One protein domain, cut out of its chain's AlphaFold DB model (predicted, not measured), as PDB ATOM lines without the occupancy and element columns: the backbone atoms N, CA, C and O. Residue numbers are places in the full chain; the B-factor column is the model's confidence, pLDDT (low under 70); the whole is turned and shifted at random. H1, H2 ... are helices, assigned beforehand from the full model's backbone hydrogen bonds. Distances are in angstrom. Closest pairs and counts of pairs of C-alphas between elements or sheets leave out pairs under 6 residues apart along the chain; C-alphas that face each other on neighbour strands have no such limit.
ATOM      1  N   ASP A  68      39.402  20.814  72.194       75.69
ATOM      2  CA  ASP A  68      40.784  21.222  71.902       75.69
ATOM      3  C   ASP A  68      41.143  22.566  72.564       75.69
ATOM      4  O   ASP A  68      42.274  22.742  73.011       75.69
ATOM      5  N   SER A  69      40.175  23.480  72.715       78.31
ATOM      6  CA  SER A  69      40.384  24.745  73.436       78.31
ATOM      7  C   SER A  69      40.613  24.546  74.935       78.31
ATOM      8  O   SER A  69      41.400  25.273  75.529       78.31
ATOM      9  N   GLU A  70      39.926  23.591  75.556       81.12
ATOM     10  CA  GLU A  70      40.042  23.304  76.993       81.12
ATOM     11  C   GLU A  70      41.351  22.569  77.283       81.12
ATOM     12  O   GLU A  70      42.060  22.904  78.227       81.12
ATOM     13  N   ARG A  71      41.746  21.650  76.395       79.12
ATOM     14  CA  ARG A  71      43.021  20.932  76.484       79.12
ATOM     15  C   ARG A  71      44.227  21.871  76.446       79.12
ATOM     16  O   ARG A  71      45.195  21.634  77.160       79.12
ATOM     17  N   VAL A  72      44.171  22.932  75.636       79.56
ATOM     18  CA  VAL A  72      45.249  23.936  75.554       79.56
ATOM     19  C   VAL A  72      45.431  24.688  76.875       79.56
ATOM     20  O   VAL A  72      46.557  25.029  77.223       79.56
ATOM     21  N   MET A  73      44.349  24.913  77.623       81.38
ATOM     22  CA  MET A  73      44.381  25.653  78.890       81.38
ATOM     23  C   MET A  73      44.896  24.815  80.067       81.38
ATOM     24  O   MET A  73      45.285  25.377  81.087       81.38
ATOM     25  N   GLU A  74      44.913  23.487  79.937       81.88
ATOM     26  CA  GLU A  74      45.404  22.572  80.972       81.88
ATOM     27  C   GLU A  74      46.885  22.203  80.833       81.88
ATOM     28  O   GLU A  74      47.419  21.514  81.709       81.88
ATOM     29  N   TYR A  75      47.554  22.633  79.757       82.44
ATOM     30  CA  TYR A  75      48.981  22.376  79.605       82.44
ATOM     31  C   TYR A  75      49.776  23.099  80.685       82.44
ATOM     32  O   TYR A  75      49.688  24.317  80.855       82.44
ATOM     33  N   THR A  76      50.584  22.331  81.408       85.69
ATOM     34  CA  THR A  76      51.520  22.903  82.373       85.69
ATOM     35  C   THR A  76      52.744  23.459  81.652       85.69
ATOM     36  O   THR A  76      53.091  23.032  80.550       85.69
ATOM     37  N   ILE A  77      53.438  24.405  82.288       82.44
ATOM     38  CA  ILE A  77      54.680  24.984  81.749       82.44
ATOM     39  C   ILE A  77      55.703  23.874  81.453       82.44
ATOM     40  O   ILE A  77      56.305  23.862  80.385       82.44
ATOM     41  N   GLU A  78      55.815  22.882  82.339       81.19
ATOM     42  CA  GLU A  78      56.696  21.721  82.162       81.19
ATOM     43  C   GLU A  78      56.308  20.858  80.946       81.19
ATOM     44  O   GLU A  78      57.172  20.382  80.208       81.19
ATOM     45  N   GLU A  79      55.008  20.674  80.689       82.88
ATOM     46  CA  GLU A  79      54.521  19.963  79.501       82.88
ATOM     47  C   GLU A  79      54.802  20.748  78.215       82.88
ATOM     48  O   GLU A  79      55.192  20.150  77.206       82.88
ATOM     49  N   CYS A  80      54.656  22.076  78.248       83.50
ATOM     50  CA  CYS A  80      55.025  22.951  77.139       83.50
ATOM     51  C   CYS A  80      56.529  22.879  76.839       83.50
ATOM     52  O   CYS A  80      56.904  22.692  75.681       83.50
ATOM     53  N   GLU A  81      57.386  22.943  77.862       84.81
ATOM     54  CA  GLU A  81      58.843  22.825  77.719       84.81
ATOM     55  C   GLU A  81      59.252  21.453  77.173       84.81
ATOM     56  O   GLU A  81      60.043  21.359  76.232       84.81
ATOM     57  N   ALA A  82      58.668  20.369  77.692       84.44
ATOM     58  CA  ALA A  82      58.926  19.018  77.198       84.44
ATOM     59  C   ALA A  82      58.449  18.829  75.747       84.44
ATOM     60  O   ALA A  82      59.093  18.126  74.952       84.44
ATOM     61  N   TRP A  83      57.322  19.443  75.375       83.12
ATOM     62  CA  TRP A  83      56.824  19.436  74.002       83.12
ATOM     63  C   TRP A  83      57.752  20.212  73.067       83.12
ATOM     64  O   TRP A  83      58.076  19.724  71.981       83.12
ATOM     65  N   GLU A  84      58.241  21.372  73.501       81.88
ATOM     66  CA  GLU A  84      59.175  22.193  72.742       81.88
ATOM     67  C   GLU A  84      60.537  21.508  72.595       81.88
ATOM     68  O   GLU A  84      61.048  21.408  71.481       81.88
ATOM     69  N   GLU A  85      61.070  20.891  73.650       82.56
ATOM     70  CA  GLU A  85      62.294  20.090  73.593       82.56
ATOM     71  C   GLU A  85      62.143  18.907  72.619       82.56
ATOM     72  O   GLU A  85      63.018  18.627  71.791       82.56
ATOM     73  N   ARG A  86      60.995  18.217  72.650       76.62
ATOM     74  CA  ARG A  86      60.681  17.142  71.697       76.62
ATOM     75  C   ARG A  86      60.568  17.671  70.267       76.62
ATOM     76  O   ARG A  86      61.002  16.982  69.340       76.62
ATOM     77  N   ARG A  87      60.016  18.869  70.069       76.38
ATOM     78  CA  ARG A  87      59.939  19.530  68.762       76.38
ATOM     79  C   ARG A  87      61.326  19.923  68.259       76.38
ATOM     80  O   ARG A  87      61.635  19.630  67.110       76.38
ATOM     81  N   GLN A  88      62.183  20.481  69.109       70.19
ATOM     82  CA  GLN A  88      63.563  20.851  68.777       70.19
ATOM     83  C   GLN A  88      64.405  19.626  68.393       70.19
ATOM     84  O   GLN A  88      65.090  19.627  67.370       70.19
ATOM     85  N   ARG A  89      64.268  18.509  69.124       69.50
ATOM     86  CA  ARG A  89      64.900  17.230  68.747       69.50
ATOM     87  C   ARG A  89      64.450  16.738  67.367       69.50
ATOM     88  O   ARG A  89      65.253  16.147  66.651       69.50
ATOM     89  N   LYS A  90      63.190  16.984  66.986       67.00
ATOM     90  CA  LYS A  90      62.655  16.662  65.651       67.00
ATOM     91  C   LYS A  90      63.084  17.666  64.575       67.00
ATOM     92  O   LYS A  90      63.307  17.249  63.448       67.00
ATOM     93  N   MET A  91      63.262  18.947  64.885       61.88
ATOM     94  CA  MET A  91      63.786  19.931  63.919       61.88
ATOM     95  C   MET A  91      65.217  19.594  63.472       61.88
ATOM     96  O   MET A  91      65.591  19.841  62.330       61.88
ATOM     97  N   ASN A  92      65.975  18.894  64.317       61.47
ATOM     98  CA  ASN A  92      67.289  18.353  63.970       61.47
ATOM     99  C   ASN A  92      67.237  17.061  63.122       61.47
ATOM    100  O   ASN A  92      68.278  16.459  62.861       61.47
ATOM    101  N   THR A  93      66.056  16.608  62.673       59.50
ATOM    102  CA  THR A  93      65.901  15.407  61.829       59.50
ATOM    103  C   THR A  93      65.919  15.755  60.337       59.50
ATOM    104  O   THR A  93      64.917  15.699  59.638       59.50
ATOM    105  N   GLY A  94      67.096  16.116  59.831       67.38
ATOM    106  CA  GLY A  94      67.343  16.368  58.411       67.38
ATOM    107  C   GLY A  94      68.841  16.462  58.127       67.38
ATOM    108  O   GLY A  94      69.631  16.638  59.055       67.38
ATOM    109  N   ILE A  95      69.247  16.325  56.859       65.19
ATOM    110  CA  ILE A  95      70.619  16.668  56.457       65.19
ATOM    111  C   ILE A  95      70.748  18.182  56.630       65.19
ATOM    112  O   ILE A  95      70.169  18.943  55.863       65.19
ATOM    113  N   GLN A  96      71.434  18.595  57.692       69.50
ATOM    114  CA  GLN A  96      71.780  19.992  57.933       69.50
ATOM    115  C   GLN A  96      72.807  20.451  56.890       69.50
ATOM    116  O   GLN A  96      73.586  19.637  56.383       69.50
ATOM    117  N   ASP A  97      72.829  21.754  56.607       86.06
ATOM    118  CA  ASP A  97      73.941  22.384  55.893       86.06
ATOM    119  C   ASP A  97      75.261  22.003  56.581       86.06
ATOM    120  O   ASP A  97      75.316  21.908  57.812       86.06
ATOM    121  N   GLN A  98      76.322  21.775  55.800       86.56
ATOM    122  CA  GLN A  98      77.614  21.343  56.351       86.56
ATOM    123  C   GLN A  98      78.131  22.323  57.412       86.56
ATOM    124  O   GLN A  98      78.658  21.892  58.434       86.56
ATOM    125  N   ASP A  99      77.881  23.618  57.216       89.06
ATOM    126  CA  ASP A  99      78.276  24.680  58.143       89.06
ATOM    127  C   ASP A  99      77.561  24.556  59.496       89.06
ATOM    128  O   ASP A  99      78.194  24.632  60.546       89.06
ATOM    129  N   LYS A 100      76.254  24.267  59.490       85.69
ATOM    130  CA  LYS A 100      75.467  24.073  60.721       85.69
ATOM    131  C   LYS A 100      75.857  22.790  61.440       85.69
ATOM    132  O   LYS A 100      75.887  22.744  62.668       85.69
ATOM    133  N   LEU A 101      76.161  21.731  60.685       84.38
ATOM    134  CA  LEU A 101      76.677  20.488  61.255       84.38
ATOM    135  C   LEU A 101      78.042  20.717  61.917       84.38
ATOM    136  O   LEU A 101      78.270  20.222  63.023       84.38
ATOM    137  N   ALA A 102      78.920  21.482  61.265       87.50
ATOM    138  CA  ALA A 102      80.217  21.861  61.804       87.50
ATOM    139  C   ALA A 102      80.062  22.692  63.086       87.50
ATOM    140  O   ALA A 102      80.650  22.337  64.107       87.50
ATOM    141  N   GLU A 103      79.203  23.712  63.083       88.56
ATOM    142  CA  GLU A 103      78.898  24.539  64.255       88.56
ATOM    143  C   GLU A 103      78.366  23.701  65.432       88.56
ATOM    144  O   GLU A 103      78.881  23.776  66.550       88.56
ATOM    145  N   ALA A 104      77.389  22.827  65.179       86.00
ATOM    146  CA  ALA A 104      76.850  21.936  66.202       86.00
ATOM    147  C   ALA A 104      77.919  20.978  66.759       86.00
ATOM    148  O   ALA A 104      77.962  20.727  67.967       86.00
ATOM    149  N   SER A 105      78.794  20.447  65.895       86.56
ATOM    150  CA  SER A 105      79.904  19.589  66.320       86.56
ATOM    151  C   SER A 105      80.929  20.347  67.167       86.56
ATOM    152  O   SER A 105      81.355  19.837  68.202       86.56
ATOM    153  N   TYR A 106      81.235  21.594  66.805       89.81
ATOM    154  CA  TYR A 106      82.152  22.469  67.528       89.81
ATOM    155  C   TYR A 106      81.655  22.772  68.945       89.81
ATOM    156  O   TYR A 106      82.377  22.543  69.915       89.81
ATOM    157  N   TYR A 107      80.397  23.197  69.096       91.25
ATOM    158  CA  TYR A 107      79.839  23.459  70.426       91.25
ATOM    159  C   TYR A 107      79.761  22.206  71.294       91.25
ATOM    160  O   TYR A 107      79.969  22.279  72.507       91.25
ATOM    161  N   LYS A 108      79.483  21.045  70.692       88.31
ATOM    162  CA  LYS A 108      79.508  19.771  71.411       88.31
ATOM    163  C   LYS A 108      80.911  19.463  71.939       88.31
ATOM    164  O   LYS A 108      81.045  19.116  73.108       88.31
ATOM    165  N   GLU A 109      81.934  19.624  71.105       86.69
ATOM    166  CA  GLU A 109      83.331  19.384  71.480       86.69
ATOM    167  C   GLU A 109      83.796  20.340  72.584       86.69
ATOM    168  O   GLU A 109      84.396  19.896  73.560       86.69
ATOM    169  N   ILE A 110      83.431  21.622  72.504       88.75
ATOM    170  CA  ILE A 110      83.717  22.598  73.567       88.75
ATOM    171  C   ILE A 110      83.038  22.221  74.878       88.75
ATOM    172  O   ILE A 110      83.644  22.330  75.939       88.75
ATOM    173  N   LYS A 111      81.782  21.772  74.824       89.62
ATOM    174  CA  LYS A 111      81.045  21.367  76.023       89.62
ATOM    175  C   LYS A 111      81.661  20.134  76.691       89.62
ATOM    176  O   LYS A 111      81.568  19.990  77.909       89.62
ATOM    177  N   GLU A 112      82.246  19.234  75.904       85.31
ATOM    178  CA  GLU A 112      82.918  18.027  76.392       85.31
ATOM    179  C   GLU A 112      84.357  18.294  76.874       85.31
ATOM    180  O   GLU A 112      84.879  17.518  77.679       85.31
ATOM    181  N   LEU A 113      84.984  19.395  76.437       84.50
ATOM    182  CA  LEU A 113      86.326  19.800  76.853       84.50
ATOM    183  C   LEU A 113      86.354  20.134  78.354       84.50
ATOM    184  O   LEU A 113      85.745  21.098  78.818       84.50
ATOM    185  N   LYS A 114      87.106  19.349  79.127       83.62
ATOM    186  CA  LYS A 114      87.359  19.612  80.548       83.62
ATOM    187  C   LYS A 114      88.698  20.321  80.694       83.62
ATOM    188  O   LYS A 114      89.730  19.735  80.390       83.62
ATOM    189  N   VAL A 115      88.666  21.562  81.169       83.62
ATOM    190  CA  VAL A 115      89.876  22.345  81.452       83.62
ATOM    191  C   VAL A 115      90.344  22.053  82.874       83.62
ATOM    192  O   VAL A 115      89.593  22.272  83.829       83.62
TER     193      VAL A 115
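What this domain is: This is residues 68 to 115 of the 183 residues of the protein "Pre-mRNA-splicing factor SYF2" of Candida orthopsilosis (strain 90-125) (UniProt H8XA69). Two long helices, H2 and H3, form the legs of a wide, open V with link residues 92 to 97 at its bottom, and the short helix H1 lies beyond the far end of H2. The middle is empty and no helix touches another. The printed part has 48 residues, with three named helices in the order H1, H2, H3 and no named strand; the class is all helix. It is extended, with a radius of gyration of the C-alphas of 16.4 A, and flat, spanning 47 by 30 by 10 A.

Where its parts are: H2, residues 77 to 91, measures 20.6 A from first to last C-alpha and begins at C-alpha 77 (54.680, 24.984, 81.749). H3, residues 98 to 112, measures 21.0 A and ends at C-alpha 112 (82.918, 18.027, 76.392). H1, residues 68 to 73, measures 9.0 A.

How they stand to each other: H2 is apart from H3 and from H1, and H1 and H3 are apart. Every O i to N i+4 pair is within hydrogen-bond range in H2 and H3; in H1, 1 of 2 is.

The domain as a whole: The farthest C-alphas, of Ser 69 and Val 115, are 50.2 A apart. The printed part has no cut; H1 to H2 is a tight link, H2 to H3 a short one. Residues 89 to 96 have pLDDT under 70.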